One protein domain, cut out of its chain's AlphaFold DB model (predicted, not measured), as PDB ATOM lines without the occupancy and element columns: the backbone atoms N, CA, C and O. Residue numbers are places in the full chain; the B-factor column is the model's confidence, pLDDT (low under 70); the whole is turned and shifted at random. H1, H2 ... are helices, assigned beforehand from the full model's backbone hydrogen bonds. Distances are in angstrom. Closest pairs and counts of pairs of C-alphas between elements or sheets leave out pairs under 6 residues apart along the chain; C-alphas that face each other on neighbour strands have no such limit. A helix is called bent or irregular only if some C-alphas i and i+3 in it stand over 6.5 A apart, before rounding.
ATOM      1  N   ARG A   4     109.188 135.418 193.215       75.81
ATOM      2  CA  ARG A   4     108.600 136.703 193.618       75.81
ATOM      3  C   ARG A   4     109.626 137.836 193.763       75.81
ATOM      4  O   ARG A   4     109.337 138.972 193.400       75.81
ATOM      5  N   ASN A   5     110.822 137.539 194.263       80.81
ATOM      6  CA  ASN A   5     111.878 138.534 194.451       80.81
ATOM      7  C   ASN A   5     112.471 138.946 193.096       80.81
ATOM      8  O   ASN A   5     112.772 140.116 192.893       80.81
ATOM      9  N   LEU A   6     112.555 138.010 192.142       81.81
ATOM     10  CA  LEU A   6     112.989 138.311 190.778       81.81
ATOM     11  C   LEU A   6     111.977 139.212 190.054       81.81
ATOM     12  O   LEU A   6     112.369 140.194 189.430       81.81
ATOM     13  N   THR A   7     110.676 138.930 190.178       84.44
ATOM     14  CA  THR A   7     109.631 139.771 189.569       84.44
ATOM     15  C   THR A   7     109.574 141.168 190.186       84.44
ATOM     16  O   THR A   7     109.379 142.140 189.463       84.44
ATOM     17  N   MET A   8     109.789 141.283 191.502       83.00
ATOM     18  CA  MET A   8     109.856 142.581 192.182       83.00
ATOM     19  C   MET A   8     111.085 143.386 191.746       83.00
ATOM     20  O   MET A   8     110.962 144.576 191.470       83.00
ATOM     21  N   ALA A   9     112.244 142.739 191.594       82.75
ATOM     22  CA  ALA A   9     113.453 143.389 191.092       82.75
ATOM     23  C   ALA A   9     113.277 143.901 189.652       82.75
ATOM     24  O   ALA A   9     113.615 145.043 189.355       82.75
ATOM     25  N   VAL A  10     112.689 143.095 188.762       84.19
ATOM     26  CA  VAL A  10     112.411 143.503 187.374       84.19
ATOM     27  C   VAL A  10     111.409 144.661 187.316       84.19
ATOM     28  O   VAL A  10     111.610 145.597 186.545       84.19
ATOM     29  N   ALA A  11     110.363 144.640 188.146       83.06
ATOM     30  CA  ALA A  11     109.394 145.733 188.222       83.06
ATOM     31  C   ALA A  11     110.031 147.038 188.732       83.06
ATOM     32  O   ALA A  11     109.783 148.100 188.163       83.06
ATOM     33  N   ALA A  12     110.887 146.960 189.754       82.06
ATOM     34  CA  ALA A  12     111.619 148.111 190.278       82.06
ATOM     35  C   ALA A  12     112.583 148.702 189.236       82.06
ATOM     36  O   ALA A  12     112.615 149.917 189.044       82.06
ATOM     37  N   LEU A  13     113.306 147.850 188.501       83.81
ATOM     38  CA  LEU A  13     114.180 148.276 187.404       83.81
ATOM     39  C   LEU A  13     113.388 148.916 186.254       83.81
ATOM     40  O   LEU A  13     113.800 149.945 185.724       83.81
ATOM     41  N   GLY A  14     112.231 148.350 185.898       85.25
ATOM     42  CA  GLY A  14     111.340 148.917 184.885       85.25
ATOM     43  C   GLY A  14     110.784 150.289 185.281       85.25
ATOM     44  O   GLY A  14     110.754 151.199 184.455       85.25
ATOM     45  N   LEU A  15     110.403 150.467 186.551       82.88
ATOM     46  CA  LEU A  15     109.924 151.746 187.086       82.88
ATOM     47  C   LEU A  15     111.038 152.808 187.119       82.88
ATOM     48  O   LEU A  15     110.793 153.958 186.766       82.88
ATOM     49  N   ALA A  16     112.261 152.423 187.492       82.69
ATOM     50  CA  ALA A  16     113.422 153.315 187.496       82.69
ATOM     51  C   ALA A  16     113.856 153.737 186.078       82.69
ATOM     52  O   ALA A  16     114.316 154.859 185.879       82.69
ATOM     53  N   ALA A  17     113.678 152.863 185.083       79.69
ATOM     54  CA  ALA A  17     113.998 153.147 183.682       79.69
ATOM     55  C   ALA A  17     112.882 153.897 182.924       79.69
ATOM     56  O   ALA A  17     113.135 154.465 181.860       79.69
ATOM     57  N   ALA A  18     111.656 153.931 183.458       78.69
ATOM     58  CA  ALA A  18     110.511 154.607 182.848       78.69
ATOM     59  C   ALA A  18     110.750 156.092 182.487       78.69
ATOM     60  O   ALA A  18     110.430 156.465 181.355       78.69
ATOM     61  N   PRO A  19     111.324 156.951 183.359       67.00
ATOM     62  CA  PRO A  19     111.594 158.344 183.000       67.00
ATOM     63  C   PRO A  19     112.628 158.474 181.872       67.00
ATOM     64  O   PRO A  19     112.443 159.303 180.985       67.00
ATOM     65  N   VAL A  20     113.650 157.609 181.844       73.94
ATOM     66  CA  VAL A  20     114.689 157.597 180.795       73.94
ATOM     67  C   VAL A  20     114.087 157.239 179.431       73.94
ATOM     68  O   VAL A  20     114.404 157.858 178.418       73.94
ATOM     69  N   ALA A  21     113.164 156.275 179.395       71.94
ATOM     70  CA  ALA A  21     112.440 155.927 178.174       71.94
ATOM     71  C   ALA A  21     111.460 157.034 177.735       71.94
ATOM     72  O   ALA A  21     111.302 157.276 176.538       71.94
ATOM     73  N   ALA A  22     110.821 157.729 178.680       66.12
ATOM     74  CA  ALA A  22     109.882 158.814 178.393       66.12
ATOM     75  C   ALA A  22     110.565 160.093 177.876       66.12
ATOM     76  O   ALA A  22     109.968 160.828 177.085       66.12
ATOM     77  N   GLU A  23     111.817 160.344 178.266       60.88
ATOM     78  CA  GLU A  23     112.603 161.490 177.788       60.88
ATOM     79  C   GLU A  23     112.834 161.450 176.267       60.88
ATOM     80  O   GLU A  23     112.837 162.494 175.616       60.88
ATOM     81  N   SER A  24     112.884 160.253 175.665       60.62
ATOM     82  CA  SER A  24     113.048 160.083 174.212       60.62
ATOM     83  C   SER A  24     111.936 160.722 173.364       60.62
ATOM     84  O   SER A  24     112.159 161.031 172.193       60.62
ATOM     85  N   PHE A  25     110.753 160.972 173.939       62.66
ATOM     86  CA  PHE A  25     109.603 161.534 173.221       62.66
ATOM     87  C   PHE A  25     109.437 163.048 173.397       62.66
ATOM     88  O   PHE A  25     108.609 163.653 172.711       62.66
ATOM     89  N   ARG A  26     110.206 163.690 174.288       59.03
ATOM     90  CA  ARG A  26     110.095 165.131 174.556       59.03
ATOM     91  C   ARG A  26     111.316 165.872 174.022       59.03
ATOM     92  O   ARG A  26     112.218 166.226 174.770       59.03
ATOM     93  N   ALA A  27     111.309 166.168 172.725       61.62
ATOM     94  CA  ALA A  27     112.261 167.101 172.132       61.62
ATOM     95  C   ALA A  27     111.979 168.523 172.655       61.62
ATOM     96  O   ALA A  27     111.103 169.227 172.151       61.62
ATOM     97  N   GLY A  28     112.673 168.935 173.717       65.44
ATOM     98  CA  GLY A  28     112.741 170.341 174.105       65.44
ATOM     99  C   GLY A  28     113.412 171.142 172.989       65.44
ATOM    100  O   GLY A  28     114.376 170.672 172.388       65.44
ATOM    101  N   ALA A  29     112.896 172.332 172.680       66.31
ATOM    102  CA  ALA A  29     113.567 173.233 171.749       66.31
ATOM    103  C   ALA A  29     115.009 173.487 172.240       66.31
ATOM    104  O   ALA A  29     115.177 173.755 173.435       66.31
ATOM    105  N   PRO A  30     116.035 173.395 171.371       61.81
ATOM    106  CA  PRO A  30     117.405 173.693 171.766       61.81
ATOM    107  C   PRO A  30     117.469 175.130 172.281       61.81
ATOM    108  O   PRO A  30     117.114 176.066 171.568       61.81
ATOM    109  N   VAL A  31     117.866 175.307 173.538       68.44
ATOM    110  CA  VAL A  31     118.213 176.628 174.053       68.44
ATOM    111  C   VAL A  31     119.670 176.872 173.671       68.44
ATOM    112  O   VAL A  31     120.529 176.069 174.019       68.44
ATOM    113  N   ASP A  32     119.959 177.951 172.942       61.78
ATOM    114  CA  ASP A  32     121.309 178.290 172.438       61.78
ATOM    115  C   ASP A  32     122.308 178.708 173.546       61.78
ATOM    116  O   ASP A  32     123.289 179.409 173.308       61.78
ATOM    117  N   GLY A  33     122.077 178.282 174.788       67.62
ATOM    118  CA  GLY A  33     122.971 178.495 175.919       67.62
ATOM    119  C   GLY A  33     123.569 177.173 176.382       67.62
ATOM    120  O   GLY A  33     122.838 176.240 176.714       67.62
ATOM    121  N   SER A  34     124.897 177.098 176.461       63.81
ATOM    122  CA  SER A  34     125.588 176.018 177.166       63.81
ATOM    123  C   SER A  34     125.081 175.961 178.611       63.81
ATOM    124  O   SER A  34     125.280 176.900 179.383       63.81
ATOM    125  N   SER A  35     124.380 174.884 178.973       69.12
ATOM    126  CA  SER A  35     123.868 174.702 180.332       69.12
ATOM    127  C   SER A  35     125.047 174.571 181.298       69.12
ATOM    128  O   SER A  35     125.900 173.709 181.113       69.12
ATOM    129  N   GLN A  36     125.099 175.389 182.349       68.12
ATOM    130  CA  GLN A  36     126.161 175.322 183.369       68.12
ATOM    131  C   GLN A  36     126.201 173.950 184.084       68.12
ATOM    132  O   GLN A  36     127.241 173.508 184.573       68.12
ATOM    133  N   LEU A  37     125.065 173.239 184.078       69.44
ATOM    134  CA  LEU A  37     124.942 171.841 184.497       69.44
ATOM    135  C   LEU A  37     125.611 170.870 183.511       69.44
ATOM    136  O   LEU A  37     126.170 169.867 183.939       69.44
ATOM    137  N   ALA A  38     125.577 171.172 182.211       72.44
ATOM    138  CA  ALA A  38     126.264 170.391 181.185       72.44
ATOM    139  C   ALA A  38     127.788 170.600 181.239       72.44
ATOM    140  O   ALA A  38     128.536 169.659 181.007       72.44
ATOM    141  N   GLU A  39     128.255 171.797 181.613       79.38
ATOM    142  CA  GLU A  39     129.690 172.089 181.786       79.38
ATOM    143  C   GLU A  39     130.322 171.268 182.924       79.38
ATOM    144  O   GLU A  39     131.470 170.847 182.829       79.38
ATOM    145  N   ASN A  40     129.546 170.964 183.969       82.62
ATOM    146  CA  ASN A  40     129.968 170.120 185.091       82.62
ATOM    147  C   ASN A  40     129.315 168.726 185.055       82.62
ATOM    148  O   ASN A  40     129.226 168.056 186.088       82.62
ATOM    149  N   SER A  41     128.851 168.288 183.880       81.12
ATOM    150  CA  SER A  41     128.113 167.032 183.703       81.12
ATOM    151  C   SER A  41     128.868 165.834 184.280       81.12
ATOM    152  O   SER A  41     128.270 165.007 184.963       81.12
ATOM    153  N   ASP A  42     130.188 165.774 184.094       86.38
ATOM    154  CA  ASP A  42     131.023 164.682 184.608       86.38
ATOM    155  C   ASP A  42     130.999 164.596 186.139       86.38
ATOM    156  O   ASP A  42     130.863 163.511 186.705       86.38
ATOM    157  N   LEU A  43     131.060 165.741 186.826       87.94
ATOM    158  CA  LEU A  43     130.990 165.789 188.285       87.94
ATOM    159  C   LEU A  43     129.618 165.320 188.782       87.94
ATOM    160  O   LEU A  43     129.541 164.538 189.732       87.94
ATOM    161  N   PHE A  44     128.539 165.758 188.131       86.88
ATOM    162  CA  PHE A  44     127.182 165.349 188.495       86.88
ATOM    163  C   PHE A  44     126.910 163.874 188.195       86.88
ATOM    164  O   PHE A  44     126.232 163.221 188.985       86.88
ATOM    165  N   LEU A  45     127.470 163.324 187.115       87.69
ATOM    166  CA  LEU A  45     127.385 161.895 186.810       87.69
ATOM    167  C   LEU A  45     128.106 161.056 187.866       87.69
ATOM    168  O   LEU A  45     127.544 160.076 188.355       87.69
ATOM    169  N   ILE A  46     129.315 161.461 188.262       91.88
ATOM    170  CA  ILE A  46     130.082 160.771 189.305       91.88
ATOM    171  C   ILE A  46     129.340 160.840 190.641       91.88
ATOM    172  O   ILE A  46     129.132 159.805 191.271       91.88
ATOM    173  N   LEU A  47     128.902 162.031 191.059       91.56
ATOM    174  CA  LEU A  47     128.153 162.221 192.306       91.56
ATOM    175  C   LEU A  47     126.827 161.457 192.300       91.56
ATOM    176  O   LEU A  47     126.488 160.828 193.300       91.56
ATOM    177  N   GLY A  48     126.098 161.479 191.184       91.31
ATOM    178  CA  GLY A  48     124.846 160.748 191.017       91.31
ATOM    179  C   GLY A  48     125.047 159.239 191.133       91.31
ATOM    180  O   GLY A  48     124.334 158.583 191.890       91.31
ATOM    181  N   ALA A  49     126.060 158.690 190.459       91.50
ATOM    182  CA  ALA A  49     126.401 157.273 190.565       91.50
ATOM    183  C   ALA A  49     126.792 156.883 192.002       91.50
ATOM    184  O   ALA A  49     126.309 155.875 192.523       91.50
ATOM    185  N   LEU A  50     127.610 157.705 192.668       92.19
ATOM    186  CA  LEU A  50     128.019 157.494 194.061       92.19
ATOM    187  C   LEU A  50     126.821 157.532 195.018       92.19
ATOM    188  O   LEU A  50     126.709 156.671 195.889       92.19
ATOM    189  N   ALA A  51     125.908 158.485 194.828       92.25
ATOM    190  CA  ALA A  51     124.697 158.619 195.629       92.25
ATOM    191  C   ALA A  51     123.755 157.419 195.460       92.25
ATOM    192  O   ALA A  51     123.201 156.944 196.450       92.25
ATOM    193  N   ILE A  52     123.609 156.888 194.241       92.50
ATOM    194  CA  ILE A  52     122.813 155.678 193.986       92.50
ATOM    195  C   ILE A  52     123.416 154.479 194.724       92.50
ATOM    196  O   ILE A  52     122.702 153.788 195.447       92.50
ATOM    197  N   VAL A  53     124.724 154.243 194.585       91.81
ATOM    198  CA  VAL A  53     125.398 153.111 195.245       91.81
ATOM    199  C   VAL A  53     125.314 153.232 196.766       91.81
ATOM    200  O   VAL A  53     124.951 152.266 197.434       91.81
ATOM    201  N   ALA A  54     125.584 154.418 197.316       89.56
ATOM    202  CA  ALA A  54     125.468 154.670 198.749       89.56
ATOM    203  C   ALA A  54     124.029 154.469 199.249       89.56
ATOM    204  O   ALA A  54     123.827 153.829 200.277       89.56
ATOM    205  N   GLY A  55     123.031 154.952 198.504       88.25
ATOM    206  CA  GLY A  55     121.619 154.763 198.833       88.25
ATOM    207  C   GLY A  55     121.209 153.291 198.849       88.25
ATOM    208  O   GLY A  55     120.514 152.868 199.768       88.25
ATOM    209  N   VAL A  56     121.686 152.493 197.886       88.00
ATOM    210  CA  VAL A  56     121.440 151.041 197.853       88.00
ATOM    211  C   VAL A  56     122.086 150.343 199.048       88.00
ATOM    212  O   VAL A  56     121.439 149.501 199.662       88.00
ATOM    213  N   ILE A  57     123.326 150.695 199.406       87.12
ATOM    214  CA  ILE A  57     124.021 150.102 200.561       87.12
ATOM    215  C   ILE A  57     123.293 150.436 201.865       87.12
ATOM    216  O   ILE A  57     123.067 149.545 202.675       87.12
ATOM    217  N   VAL A  58     122.900 151.698 202.056       87.12
ATOM    218  CA  VAL A  58     122.173 152.134 203.259       87.12
ATOM    219  C   VAL A  58     120.820 151.436 203.365       87.12
ATOM    220  O   VAL A  58     120.465 150.979 204.445       87.12
ATOM    221  N   LEU A  59     120.086 151.309 202.256       80.31
ATOM    222  CA  LEU A  59     118.798 150.616 202.241       80.31
ATOM    223  C   LEU A  59     118.944 149.104 202.477       80.31
ATOM    224  O   LEU A  59     118.072 148.497 203.084       80.31
ATOM    225  N   ALA A  60     120.030 148.494 201.994       80.00
ATOM    226  CA  ALA A  60     120.294 147.068 202.172       80.00
ATOM    227  C   ALA A  60     120.829 146.715 203.570       80.00
ATOM    228  O   ALA A  60     120.691 145.573 203.988       80.00
ATOM    229  N   ALA A  61     121.437 147.666 204.284       78.31
ATOM    230  CA  ALA A  61     121.999 147.440 205.615       78.31
ATOM    231  C   ALA A  61     120.944 147.343 206.737       78.31
ATOM    232  O   ALA A  61     121.281 146.902 207.828       78.31
ATOM    233  N   ASP A  62     119.695 147.750 206.485       65.81
ATOM    234  CA  ASP A  62     118.607 147.758 207.483       65.81
ATOM    235  C   ASP A  62     117.863 146.404 207.586       65.81
ATOM    236  O   ASP A  62     117.085 146.201 208.509       65.81
TER     237      ASP A  62
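This is residues 4 to 62 of the 70 residues of an uncharacterized protein of Erythrobacter litoralis (strain HTCC2594) (UniProt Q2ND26). The model is an open, flat U: two long helices, H1 and H3, form its arms with an empty gap between them, and a long loop, residues 24 to 35, swings from one arm to the other. H3 folds back along the gap after the loop and the short helix H2, which sits at the loop's far end, just before H3. The printed part has 59 residues with three named helices, in the order H1, H2, H3, and no named strand; the class is all helix. The whole is only just extended, close to loose, with a radius of gyration of the C-alphas of 16.0 A, and the C-alphas span 48 by 26 by 12 A.

H1 takes residues 4 to 23 and measures 29.7 A from first to last C-alpha; it begins with C-alpha 4 at (108.600, 136.703, 193.618). It has a kink of 33 degrees near residue 17. H1 is irregular, but only just: C-alphas 16 and 19 are 7.0 A apart. Residues 24 to 35 hold no named element. H2 is residues 36 to 39, with C-alpha 36 at (126.161, 175.322, 183.369), and is 5.0 A long. H3, residues 41 to 60, is 28.3 A long and ends with C-alpha 60 at (120.294, 147.068, 202.172).

H1 touches no helix. It is apart from H3, with no C-alpha of the one within 8 A of the other, and by the same test it is apart from H2. H2 and H3 are close but not clearly touching, with 1 pair of C-alphas within 8 A; their closest C-alphas, those of Leu 37 and Phe 44, are 7.9 A apart. In H3 every pair of O i and N i+4 is within hydrogen-bond range, and in H1 14 of 16 are. H2 is too short for such a pair, and its 1 pair of O i and N i+3 is not within range.

The two C-alphas farthest apart are those of Arg 4 and Asp 32, at 48.4 A, while the first and last printed C-alphas, those of Arg 4 and Asp 62, are 20.4 A apart. Residues 4 to 62 stand free: each of their C-alphas is more than 10 A from any C-alpha that lies 8 or more residues away along the chain. The link from H1 to H2 is long, with 12 residues, and the link from H2 to H3 is tight, with 1 residue. The printed part has no cut. Its mean pLDDT is 78.3, and 18 residues are under 70: residue 19, residues 22 to 37 and residue 62.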